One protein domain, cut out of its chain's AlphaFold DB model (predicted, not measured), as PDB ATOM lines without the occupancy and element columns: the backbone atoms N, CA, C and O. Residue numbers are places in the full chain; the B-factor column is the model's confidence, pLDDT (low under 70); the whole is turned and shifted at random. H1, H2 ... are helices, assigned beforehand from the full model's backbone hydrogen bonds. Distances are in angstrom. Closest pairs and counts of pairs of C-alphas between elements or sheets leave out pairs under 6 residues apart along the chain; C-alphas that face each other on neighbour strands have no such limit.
ATOM      1  N   ALA A 756      63.696  13.923  67.170       86.00
ATOM      2  CA  ALA A 756      64.034  12.539  67.516       86.00
ATOM      3  C   ALA A 756      62.878  11.562  67.231       86.00
ATOM      4  O   ALA A 756      63.088  10.497  66.662       86.00
ATOM      5  N   GLU A 757      61.651  11.948  67.581       85.62
ATOM      6  CA  GLU A 757      60.425  11.153  67.440       85.62
ATOM      7  C   GLU A 757      60.049  10.914  65.968       85.62
ATOM      8  O   GLU A 757      59.585   9.837  65.593       85.62
ATOM      9  N   HIS A 758      60.259  11.911  65.102       84.00
ATOM     10  CA  HIS A 758      59.828  11.863  63.701       84.00
ATOM     11  C   HIS A 758      60.977  11.843  62.683       84.00
ATOM     12  O   HIS A 758      60.706  11.916  61.482       84.00
ATOM     13  N   TYR A 759      62.241  11.761  63.122       82.56
ATOM     14  CA  TYR A 759      63.446  11.742  62.272       82.56
ATOM     15  C   TYR A 759      63.388  12.771  61.127       82.56
ATOM     16  O   TYR A 759      63.521  12.450  59.944       82.56
ATOM     17  N   GLY A 760      63.128  14.034  61.475       72.50
ATOM     18  CA  GLY A 760      63.085  15.135  60.509       72.50
ATOM     19  C   GLY A 760      61.953  15.068  59.470       72.50
ATOM     20  O   GLY A 760      62.058  15.705  58.421       72.50
ATOM     21  N   LYS A 761      60.851  14.346  59.719       86.38
ATOM     22  CA  LYS A 761      59.610  14.464  58.926       86.38
ATOM     23  C   LYS A 761      58.886  15.770  59.271       86.38
ATOM     24  O   LYS A 761      57.930  15.797  60.040       86.38
ATOM     25  N   TRP A 762      59.364  16.880  58.712       85.75
ATOM     26  CA  TRP A 762      58.929  18.232  59.092       85.75
ATOM     27  C   TRP A 762      57.423  18.494  58.935       85.75
ATOM     28  O   TRP A 762      56.874  19.246  59.729       85.75
ATOM     29  N   SER A 763      56.752  17.854  57.975       82.81
ATOM     30  CA  SER A 763      55.291  17.928  57.798       82.81
ATOM     31  C   SER A 763      54.492  17.177  58.872       82.81
ATOM     32  O   SER A 763      53.304  17.435  59.034       82.81
ATOM     33  N   THR A 764      55.116  16.252  59.608       84.12
ATOM     34  CA  THR A 764      54.540  15.643  60.818       84.12
ATOM     35  C   THR A 764      54.761  16.565  62.016       84.12
ATOM     36  O   THR A 764      53.813  16.869  62.727       84.12
ATOM     37  N   ILE A 765      55.976  17.107  62.172       83.88
ATOM     38  CA  ILE A 765      56.325  18.073  63.235       83.88
ATOM     39  C   ILE A 765      55.432  19.331  63.173       83.88
ATOM     40  O   ILE A 765      55.042  19.861  64.205       83.88
ATOM     41  N   GLU A 766      55.073  19.777  61.967       84.69
ATOM     42  CA  GLU A 766      54.146  20.888  61.704       84.69
ATOM     43  C   GLU A 766      52.687  20.585  62.095       84.69
ATOM     44  O   GLU A 766      51.962  21.496  62.480       84.69
ATOM     45  N   ARG A 767      52.252  19.317  62.056       82.75
ATOM     46  CA  ARG A 767      50.926  18.919  62.568       82.75
ATOM     47  C   ARG A 767      50.883  18.959  64.095       82.75
ATOM     48  O   ARG A 767      49.854  19.324  64.648       82.75
ATOM     49  N   CYS A 768      52.008  18.685  64.755       79.06
ATOM     50  CA  CYS A 768      52.193  18.815  66.205       79.06
ATOM     51  C   CYS A 768      52.444  20.274  66.655       79.06
ATOM     52  O   CYS A 768      53.275  20.536  67.529       79.06
ATOM     53  N   GLN A 769      51.773  21.244  66.020       75.38
ATOM     54  CA  GLN A 769      51.894  22.673  66.337       75.38
ATOM     55  C   GLN A 769      51.338  23.034  67.725       75.38
ATOM     56  O   GLN A 769      51.788  24.006  68.324       75.38
ATOM     57  N   ASP A 770      50.415  22.226  68.249       72.31
ATOM     58  CA  ASP A 770      49.849  22.273  69.604       72.31
ATOM     59  C   ASP A 770      50.928  22.178  70.698       72.31
ATOM     60  O   ASP A 770      50.881  22.896  71.698       72.31
ATOM     61  N   ARG A 771      51.977  21.374  70.465       70.69
ATOM     62  CA  ARG A 771      53.123  21.215  71.377       70.69
ATOM     63  C   ARG A 771      54.038  22.452  71.414       70.69
ATOM     64  O   ARG A 771      55.030  22.458  72.146       70.69
ATOM     65  N   PHE A 772      53.723  23.506  70.654       74.81
ATOM     66  CA  PHE A 772      54.447  24.774  70.625       74.81
ATOM     67  C   PHE A 772      53.531  25.956  70.960       74.81
ATOM     68  O   PHE A 772      52.617  26.290  70.218       74.81
ATOM     69  N   GLN A 773      53.878  26.706  72.011       66.88
ATOM     70  CA  GLN A 773      53.143  27.904  72.459       66.88
ATOM     71  C   GLN A 773      52.942  28.981  71.369       66.88
ATOM     72  O   GLN A 773      52.061  29.834  71.478       66.88
ATOM     73  N   HIS A 774      53.767  28.961  70.321       69.25
ATOM     74  CA  HIS A 774      53.571  29.734  69.098       69.25
ATOM     75  C   HIS A 774      53.720  28.786  67.896       69.25
ATOM     76  O   HIS A 774      54.861  28.390  67.612       69.25
ATOM     77  N   PRO A 775      52.621  28.440  67.197       72.88
ATOM     78  CA  PRO A 775      52.654  27.722  65.925       72.88
ATOM     79  C   PRO A 775      53.558  28.402  64.893       72.88
ATOM     80  O   PRO A 775      53.707  29.629  64.894       72.88
ATOM     81  N   ARG A 776      54.192  27.610  64.021       80.81
ATOM     82  CA  ARG A 776      55.077  28.102  62.954       80.81
ATOM     83  C   ARG A 776      55.039  27.191  61.736       80.81
ATOM     84  O   ARG A 776      54.927  25.981  61.873       80.81
ATOM     85  N   ASP A 777      55.271  27.769  60.567       83.69
ATOM     86  CA  ASP A 777      55.445  27.035  59.317       83.69
ATOM     87  C   ASP A 777      56.595  26.014  59.402       83.69
ATOM     88  O   ASP A 777      57.644  26.263  60.012       83.69
ATOM     89  N   GLN A 778      56.466  24.922  58.647       85.19
ATOM     90  CA  GLN A 778      57.477  23.882  58.441       85.19
ATOM     91  C   GLN A 778      58.914  24.404  58.294       85.19
ATOM     92  O   GLN A 778      59.872  23.835  58.828       85.19
ATOM     93  N   GLN A 779      59.072  25.484  57.525       83.88
ATOM     94  CA  GLN A 779      60.364  26.075  57.200       83.88
ATOM     95  C   GLN A 779      61.031  26.703  58.431       83.88
ATOM     96  O   GLN A 779      62.239  26.556  58.615       83.88
ATOM     97  N   ALA A 780      60.255  27.316  59.326       84.25
ATOM     98  CA  ALA A 780      60.775  27.906  60.553       84.25
ATOM     99  C   ALA A 780      61.264  26.835  61.545       84.25
ATOM    100  O   ALA A 780      62.288  27.043  62.203       84.25
ATOM    101  N   TYR A 781      60.603  25.671  61.621       87.81
ATOM    102  CA  TYR A 781      61.103  24.533  62.405       87.81
ATOM    103  C   TYR A 781      62.390  23.946  61.805       87.81
ATOM    104  O   TYR A 781      63.363  23.753  62.541       87.81
ATOM    105  N   ARG A 782      62.452  23.757  60.473       86.44
ATOM    106  CA  ARG A 782      63.677  23.344  59.749       86.44
ATOM    107  C   ARG A 782      64.853  24.280  60.056       86.44
ATOM    108  O   ARG A 782      65.946  23.821  60.391       86.44
ATOM    109  N   ASP A 783      64.638  25.592  59.954       86.19
ATOM    110  CA  ASP A 783      65.678  26.603  60.164       86.19
ATOM    111  C   ASP A 783      66.084  26.727  61.643       86.19
ATOM    112  O   ASP A 783      67.275  26.862  61.944       86.19
ATOM    113  N   LYS A 784      65.147  26.605  62.594       86.06
ATOM    114  CA  LYS A 784      65.480  26.594  64.029       86.06
ATOM    115  C   LYS A 784      66.282  25.347  64.412       86.06
ATOM    116  O   LYS A 784      67.298  25.492  65.091       86.06
ATOM    117  N   ALA A 785      65.900  24.159  63.939       89.06
ATOM    118  CA  ALA A 785      66.651  22.923  64.169       89.06
ATOM    119  C   ALA A 785      68.073  22.990  63.582       89.06
ATOM    120  O   ALA A 785      69.033  22.560  64.224       89.06
ATOM    121  N   ARG A 786      68.242  23.600  62.401       88.62
ATOM    122  CA  ARG A 786      69.565  23.775  61.780       88.62
ATOM    123  C   ARG A 786      70.479  24.700  62.586       88.62
ATOM    124  O   ARG A 786      71.656  24.387  62.741       88.62
ATOM    125  N   ASN A 787      69.945  25.788  63.147       89.69
ATOM    126  CA  ASN A 787      70.702  26.650  64.061       89.69
ATOM    127  C   ASN A 787      71.095  25.906  65.351       89.69
ATOM    128  O   ASN A 787      72.263  25.941  65.726       89.69
ATOM    129  N   ILE A 788      70.174  25.142  65.958       88.69
ATOM    130  CA  ILE A 788      70.482  24.288  67.123       88.69
ATOM    131  C   ILE A 788      71.632  23.320  66.795       88.69
ATOM    132  O   ILE A 788      72.584  23.228  67.566       88.69
ATOM    133  N   LYS A 789      71.613  22.658  65.626       89.44
ATOM    134  CA  LYS A 789      72.711  21.774  65.191       89.44
ATOM    135  C   LYS A 789      74.051  22.510  65.093       89.44
ATOM    136  O   LYS A 789      75.063  21.977  65.530       89.44
ATOM    137  N   VAL A 790      74.072  23.725  64.544       88.06
ATOM    138  CA  VAL A 790      75.294  24.542  64.456       88.06
ATOM    139  C   VAL A 790      75.860  24.863  65.832       88.06
ATOM    140  O   VAL A 790      77.062  24.719  66.039       88.06
ATOM    141  N   ASP A 791      75.019  25.285  66.770       86.31
ATOM    142  CA  ASP A 791      75.492  25.722  68.081       86.31
ATOM    143  C   ASP A 791      75.936  24.508  68.935       86.31
ATOM    144  O   ASP A 791      76.992  24.556  69.566       86.31
ATOM    145  N   LEU A 792      75.251  23.357  68.831       86.56
ATOM    146  CA  LEU A 792      75.712  22.068  69.383       86.56
ATOM    147  C   LEU A 792      77.078  21.627  68.815       86.56
ATOM    148  O   LEU A 792      77.902  21.067  69.542       86.56
ATOM    149  N   LEU A 793      77.334  21.877  67.525       87.88
ATOM    150  CA  LEU A 793      78.621  21.586  66.882       87.88
ATOM    151  C   LEU A 793      79.739  22.537  67.333       87.88
ATOM    152  O   LEU A 793      80.874  22.090  67.473       87.88
ATOM    153  N   ILE A 794      79.431  23.814  67.581       85.56
ATOM    154  CA  ILE A 794      80.399  24.816  68.062       85.56
ATOM    155  C   ILE A 794      80.825  24.533  69.510       85.56
ATOM    156  O   ILE A 794      82.009  24.652  69.828       85.56
ATOM    157  N   HIS A 795      79.887  24.125  70.367       81.50
ATOM    158  CA  HIS A 795      80.112  23.907  71.801       81.50
ATOM    159  C   HIS A 795      80.528  22.470  72.186       81.50
ATOM    160  O   HIS A 795      80.491  22.131  73.364       81.50
ATOM    161  N   ASP A 796      80.911  21.619  71.223       82.38
ATOM    162  CA  ASP A 796      81.263  20.198  71.438       82.38
ATOM    163  C   ASP A 796      80.192  19.385  72.197       82.38
ATOM    164  O   ASP A 796      80.499  18.424  72.902       82.38
ATOM    165  N   LEU A 797      78.915  19.745  72.045       82.00
ATOM    166  CA  LEU A 797      77.805  19.069  72.716       82.00
ATOM    167  C   LEU A 797      77.358  17.825  71.934       82.00
ATOM    168  O   LEU A 797      77.491  17.747  70.704       82.00
ATOM    169  N   ARG A 798      76.823  16.822  72.641       82.50
ATOM    170  CA  ARG A 798      76.259  15.620  72.012       82.50
ATOM    171  C   ARG A 798      75.067  16.014  71.135       82.50
ATOM    172  O   ARG A 798      74.210  16.780  71.567       82.50
ATOM    173  N   LEU A 799      75.025  15.496  69.907       86.19
ATOM    174  CA  LEU A 799      73.873  15.676  69.025       86.19
ATOM    175  C   LEU A 799      72.712  14.795  69.535       86.19
ATOM    176  O   LEU A 799      72.942  13.611  69.793       86.19
ATOM    177  N   PRO A 800      71.498  15.346  69.732       85.62
ATOM    178  CA  PRO A 800      70.314  14.550  70.048       85.62
ATOM    179  C   PRO A 800      69.917  13.628  68.884       85.62
ATOM    180  O   PRO A 800      70.291  13.917  67.746       85.62
ATOM    181  N   PRO A 801      69.121  12.572  69.134       82.50
ATOM    182  CA  PRO A 801      68.661  11.682  68.076       82.50
ATOM    183  C   PRO A 801      67.901  12.418  66.964       82.50
ATOM    184  O   PRO A 801      67.168  13.373  67.229       82.50
ATOM    185  N   GLY A 802      68.069  11.981  65.717       82.56
ATOM    186  CA  GLY A 802      67.392  12.564  64.552       82.56
ATOM    187  C   GLY A 802      67.946  13.921  64.087       82.56
ATOM    188  O   GLY A 802      67.406  14.515  63.152       82.56
ATOM    189  N   PHE A 803      69.034  14.425  64.677       86.69
ATOM    190  CA  PHE A 803      69.715  15.623  64.188       86.69
ATOM    191  C   PHE A 803      70.579  15.370  62.948       86.69
ATOM    192  O   PHE A 803      70.891  16.322  62.233       86.69
ATOM    193  N   ASP A 804      70.943  14.135  62.610       84.62
ATOM    194  CA  ASP A 804      71.776  13.823  61.446       84.62
ATOM    195  C   ASP A 804      71.098  14.151  60.116       84.62
ATOM    196  O   ASP A 804      71.735  14.744  59.239       84.62
ATOM    197  N   VAL A 805      69.784  13.934  60.015       84.88
ATOM    198  CA  VAL A 805      68.969  14.357  58.861       84.88
ATOM    199  C   VAL A 805      68.787  15.880  58.757       84.88
ATOM    200  O   VAL A 805      68.352  16.383  57.718       84.88
ATOM    201  N   VAL A 806      69.151  16.652  59.790       87.31
ATOM    202  CA  VAL A 806      69.148  18.122  59.734       87.31
ATOM    203  C   VAL A 806      70.340  18.593  58.895       87.31
ATOM    204  O   VAL A 806      71.479  18.710  59.363       87.31
ATOM    205  N   ALA A 807      70.068  18.857  57.619       85.12
ATOM    206  CA  ALA A 807      71.061  19.290  56.647       85.12
ATOM    207  C   ALA A 807      71.544  20.729  56.911       85.12
ATOM    208  O   ALA A 807      70.770  21.687  56.831       85.12
ATOM    209  N   LEU A 808      72.850  20.885  57.160       87.56
ATOM    210  CA  LEU A 808      73.524  22.187  57.186       87.56
ATOM    211  C   LEU A 808      73.747  22.707  55.758       87.56
ATOM    212  O   LEU A 808      74.274  21.968  54.915       87.56
ATOM    213  N   GLY A 809      73.413  23.970  55.494       85.00
ATOM    214  CA  GLY A 809      73.734  24.667  54.252       85.00
ATOM    215  C   GLY A 809      75.163  25.217  54.241       85.00
ATOM    216  O   GLY A 809      75.925  25.068  55.196       85.00
ATOM    217  N   ILE A 810      75.550  25.853  53.130       84.69
ATOM    218  CA  ILE A 810      76.928  26.333  52.911       84.69
ATOM    219  C   ILE A 810      77.341  27.345  53.995       84.69
ATOM    220  O   ILE A 810      78.414  27.214  54.580       84.69
ATOM    221  N   LYS A 811      76.462  28.306  54.320       86.75
ATOM    222  CA  LYS A 811      76.720  29.337  55.340       86.75
ATOM    223  C   LYS A 811      76.864  28.749  56.748       86.75
ATOM    224  O   LYS A 811      77.736  29.182  57.496       86.75
ATOM    225  N   GLU A 812      76.051  27.754  57.109       89.38
ATOM    226  CA  GLU A 812      76.149  27.103  58.420       89.38
ATOM    227  C   GLU A 812      77.418  26.249  58.550       89.38
ATOM    228  O   GLU A 812      78.100  26.324  59.572       89.38
ATOM    229  N   ARG A 813      77.782  25.490  57.506       87.50
ATOM    230  CA  ARG A 813      79.048  24.733  57.479       87.50
ATOM    231  C   ARG A 813      80.252  25.659  57.614       87.50
ATOM    232  O   ARG A 813      81.180  25.330  58.345       87.50
ATOM    233  N   GLU A 814      80.207  26.826  56.974       85.06
ATOM    234  CA  GLU A 814      81.253  27.842  57.093       85.06
ATOM    235  C   GLU A 814      81.309  28.464  58.498       85.06
ATOM    236  O   GLU A 814      82.400  28.624  59.043       85.06
ATOM    237  N   LYS A 815      80.158  28.730  59.144       86.56
ATOM    238  CA  LYS A 815      80.116  29.164  60.556       86.56
ATOM    239  C   LYS A 815      80.778  28.122  61.466       86.56
ATOM    240  O   LYS A 815      81.609  28.504  62.284       86.56
ATOM    241  N   VAL A 816      80.477  26.829  61.313       86.06
ATOM    242  CA  VAL A 816      81.103  25.750  62.111       86.06
ATOM    243  C   VAL A 816      82.610  25.638  61.810       86.06
ATOM    244  O   VAL A 816      83.421  25.634  62.738       86.06
ATOM    245  N   ARG A 817      83.004  25.665  60.527       84.75
ATOM    246  CA  ARG A 817      84.411  25.632  60.081       84.75
ATOM    247  C   ARG A 817      85.241  26.787  60.642       84.75
ATOM    248  O   ARG A 817      86.364  26.564  61.083       84.75
ATOM    249  N   LYS A 818      84.688  28.006  60.688       86.12
ATOM    250  CA  LYS A 818      85.361  29.196  61.245       86.12
ATOM    251  C   LYS A 818      85.724  29.048  62.732       86.12
ATOM    252  O   LYS A 818      86.665  29.692  63.182       86.12
ATOM    253  N   HIS A 819      85.031  28.182  63.475       82.44
ATOM    254  CA  HIS A 819      85.338  27.861  64.876       82.44
ATOM    255  C   HIS A 819      86.272  26.637  65.024       82.44
ATOM    256  O   HIS A 819      86.439  26.117  66.124       82.44
ATOM    257  N   GLY A 820      86.871  26.149  63.928       82.50
ATOM    258  CA  GLY A 820      87.774  24.990  63.919       82.50
ATOM    259  C   GLY A 820      87.078  23.634  64.101       82.50
ATOM    260  O   GLY A 820      87.750  22.624  64.312       82.50
ATOM    261  N   LYS A 821      85.742  23.599  64.042       86.00
ATOM    262  CA  LYS A 821      84.926  22.408  64.310       86.00
ATOM    263  C   LYS A 821      84.543  21.672  63.030       86.00
ATOM    264  O   LYS A 821      84.448  22.282  61.966       86.00
ATOM    265  N   ASN A 822      84.289  20.368  63.132       86.56
ATOM    266  CA  ASN A 822      83.877  19.534  62.004       86.56
ATOM    267  C   ASN A 822      82.366  19.690  61.690       86.56
ATOM    268  O   ASN A 822      81.535  19.251  62.487       86.56
ATOM    269  N   PRO A 823      81.962  20.224  60.516       84.75
ATOM    270  CA  PRO A 823      80.553  20.340  60.132       84.75
ATOM    271  C   PRO A 823      79.909  19.018  59.682       84.75
ATOM    272  O   PRO A 823      78.727  19.014  59.338       84.75
ATOM    273  N   ARG A 824      80.682  17.922  59.614       82.62
ATOM    274  CA  ARG A 824      80.217  16.573  59.255       82.62
ATOM    275  C   ARG A 824      80.001  15.650  60.466       82.62
ATOM    276  O   ARG A 824      79.578  14.521  60.237       82.62
ATOM    277  N   ARG A 825      80.283  16.099  61.701       85.31
ATOM    278  CA  ARG A 825      80.095  15.297  62.927       85.31
ATOM    279  C   ARG A 825      78.636  14.839  63.074       85.31
ATOM    280  O   ARG A 825      77.718  15.625  62.817       85.31
ATOM    281  N   ARG A 826      78.462  13.586  63.494       84.69
ATOM    282  CA  ARG A 826      77.199  12.840  63.575       84.69
ATOM    283  C   ARG A 826      76.757  12.510  65.003       84.69
ATOM    284  O   ARG A 826      77.486  12.760  65.962       84.69
ATOM    285  N   GLU A 827      75.570  11.924  65.142       84.50
ATOM    286  CA  GLU A 827      75.065  11.346  66.399       84.50
ATOM    287  C   GLU A 827      75.933  10.180  66.904       84.50
ATOM    288  O   GLU A 827      76.099  10.012  68.114       84.50
ATOM    289  N   GLU A 828      76.513   9.407  65.979       82.44
ATOM    290  CA  GLU A 828      77.384   8.252  66.249       82.44
ATOM    291  C   GLU A 828      78.823   8.622  66.666       82.44
ATOM    292  O   GLU A 828      79.548   7.776  67.185       82.44
ATOM    293  N   ASP A 829      79.237   9.886  66.506       82.94
ATOM    294  CA  ASP A 829      80.559  10.383  66.915       82.94
ATOM    295  C   ASP A 829      80.627  10.638  68.440       82.94
ATOM    296  O   ASP A 829      80.712  11.785  68.897       82.94
ATOM    297  N   VAL A 830      80.596   9.572  69.245       82.56
ATOM    298  CA  VAL A 830      80.768   9.611  70.711       82.56
ATOM    299  C   VAL A 830      81.725   8.526  71.220       82.56
ATOM    300  O   VAL A 830      81.793   7.428  70.674       82.56
ATOM    301  N   ASP A 831      82.458   8.823  72.296       81.81
ATOM    302  CA  ASP A 831      83.316   7.850  72.979       81.81
ATOM    303  C   ASP A 831      82.534   6.936  73.941       81.81
ATOM    304  O   ASP A 831      81.351   7.138  74.223       81.81
ATOM    305  N   ALA A 832      83.214   5.931  74.502       73.88
ATOM    306  CA  ALA A 832      82.635   5.000  75.476       73.88
ATOM    307  C   ALA A 832      82.220   5.650  76.820       73.88
ATOM    308  O   ALA A 832      81.643   4.973  77.668       73.88
ATOM    309  N   ALA A 833      82.497   6.943  77.022       69.94
ATOM    310  CA  ALA A 833      82.016   7.756  78.139       69.94
ATOM    311  C   ALA A 833      80.913   8.756  77.707       69.94
ATOM    312  O   ALA A 833      80.545   9.641  78.478       69.94
ATOM    313  N   GLY A 834      80.383   8.630  76.484       71.25
ATOM    314  CA  GLY A 834      79.306   9.460  75.935       71.25
ATOM    315  C   GLY A 834      79.726  10.863  75.483       71.25
ATOM    316  O   GLY A 834      78.858  11.685  75.178       71.25
ATOM    317  N   ARG A 835      81.031  11.164  75.442       79.06
ATOM    318  CA  ARG A 835      81.570  12.479  75.062       79.06
ATOM    319  C   ARG A 835      81.783  12.547  73.547       79.06
ATOM    320  O   ARG A 835      82.289  11.579  72.985       79.06
ATOM    321  N   PRO A 836      81.461  13.663  72.868       83.12
ATOM    322  CA  PRO A 836      81.640  13.753  71.422       83.12
ATOM    323  C   PRO A 836      83.086  13.585  70.949       83.12
ATOM    324  O   PRO A 836      83.994  14.288  71.393       83.12
ATOM    325  N   THR A 837      83.272  12.686  69.988       79.12
ATOM    326  CA  THR A 837      84.500  12.544  69.198       79.12
ATOM    327  C   THR A 837      84.380  13.350  67.901       79.12
ATOM    328  O   THR A 837      83.373  14.016  67.671       79.12
ATOM    329  N   ASN A 838      85.409  13.326  67.042       81.12
ATOM    330  CA  ASN A 838      85.352  13.936  65.701       81.12
ATOM    331  C   ASN A 838      84.977  15.443  65.706       81.12
ATOM    332  O   ASN A 838      84.379  15.967  64.768       81.12
ATOM    333  N   THR A 839      85.281  16.144  66.804       77.94
ATOM    334  CA  THR A 839      84.862  17.531  67.067       77.94
ATOM    335  C   THR A 839      85.704  18.560  66.319       77.94
ATOM    336  O   THR A 839      85.157  19.508  65.757       77.94
ATOM    337  N   ALA A 840      87.025  18.377  66.285       76.25
ATOM    338  CA  ALA A 840      87.951  19.237  65.553       76.25
ATOM    339  C   ALA A 840      87.945  18.926  64.047       76.25
ATOM    340  O   ALA A 840      87.841  17.769  63.639       76.25
ATOM    341  N   MET A 841      88.099  19.954  63.210       68.31
ATOM    342  CA  MET A 841      88.331  19.765  61.778       68.31
ATOM    343  C   MET A 841      89.739  19.209  61.533       68.31
ATOM    344  O   MET A 841      90.731  19.810  61.945       68.31
ATOM    345  N   ASN A 842      89.828  18.091  60.815       62.44
ATOM    346  CA  ASN A 842      91.105  17.525  60.392       62.44
ATOM    347  C   ASN A 842      91.744  18.442  59.323       62.44
ATOM    348  O   ASN A 842      91.065  18.794  58.357       62.44
ATOM    349  N   PRO A 843      93.034  18.820  59.416       55.81
ATOM    350  CA  PRO A 843      93.655  19.762  58.473       55.81
ATOM    351  C   PRO A 843      93.858  19.200  57.051       55.81
ATOM    352  O   PRO A 843      94.337  19.917  56.181       55.81
ATOM    353  N   MET A 844      93.483  17.939  56.812       51.84
ATOM    354  CA  MET A 844      93.504  17.274  55.502       51.84
ATOM    355  C   MET A 844      92.134  17.305  54.787       51.84
ATOM    356  O   MET A 844      92.032  16.831  53.662       51.84
ATOM    357  N   ASP A 845      91.082  17.840  55.424       53.97
ATOM    358  CA  ASP A 845      89.699  17.869  54.904       53.97
ATOM    359  C   ASP A 845      89.334  19.163  54.137       53.97
ATOM    360  O   ASP A 845      88.161  19.423  53.847       53.97
ATOM    361  N   THR A 846      90.324  19.994  53.798       46.16
ATOM    362  CA  THR A 846      90.137  21.128  52.880       46.16
ATOM    363  C   THR A 846      90.004  20.640  51.431       46.16
ATOM    364  O   THR A 846      90.913  19.943  50.975       46.16
ATOM    365  N   PRO A 847      88.933  21.011  50.702       48.47
ATOM    366  CA  PRO A 847      88.854  20.823  49.251       48.47
ATOM    367  C   PRO A 847      89.747  21.816  48.488       48.47
ATOM    368  O   PRO A 847      89.997  22.919  49.030       48.47
TER     369      PRO A 847
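What this domain is: This is residues 756 to 847 of the 847 residues of an uncharacterized protein of Cordyceps militaris (strain CM01) (UniProt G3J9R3). Little regular structure is present: one long helix, H2, has short H1 packed on its beginning and H3 side by side with its last half, amid long loops. Of 92 printed residues, 30 are in three named helices, in the order H1, H2, H3; the class is all helix, with no named strand. The whole is only just compact, close to loose, with a radius of gyration of the C-alphas of 14.5 A and spans of 44 by 31 by 19 A.

Where its parts are: H1, residues 762 to 765, begins at C-alpha 762 (58.929, 18.232, 59.092). H2, residues 778 to 794, is 24.9 A long. H3, residues 810 to 818, 12.2 A, ends at C-alpha 818 (85.361, 29.196, 61.245).

How they stand to each other: H1 touches H2 at residues 778 to 782 alone; the closest C-alphas, of Trp 762 and Gln 778, are 5.9 A apart. H2 touches H3 with residues 787 to 794 alone, closest at the C-alphas of Ile 794 and Val 816, 6.1 A, at a shallow tilt of 17 degrees, the same way. H1 and H3 are apart. In H2 and H3 every O i to N i+4 pair is within hydrogen-bond range; H1 is too short for one.

The domain as a whole: The farthest C-alphas, of Asp 770 and Met 844, are 46.1 A apart. The printed part has no cut; both links are long. Residues 773 to 774, 833 and 841 to 847 have pLDDT under 70.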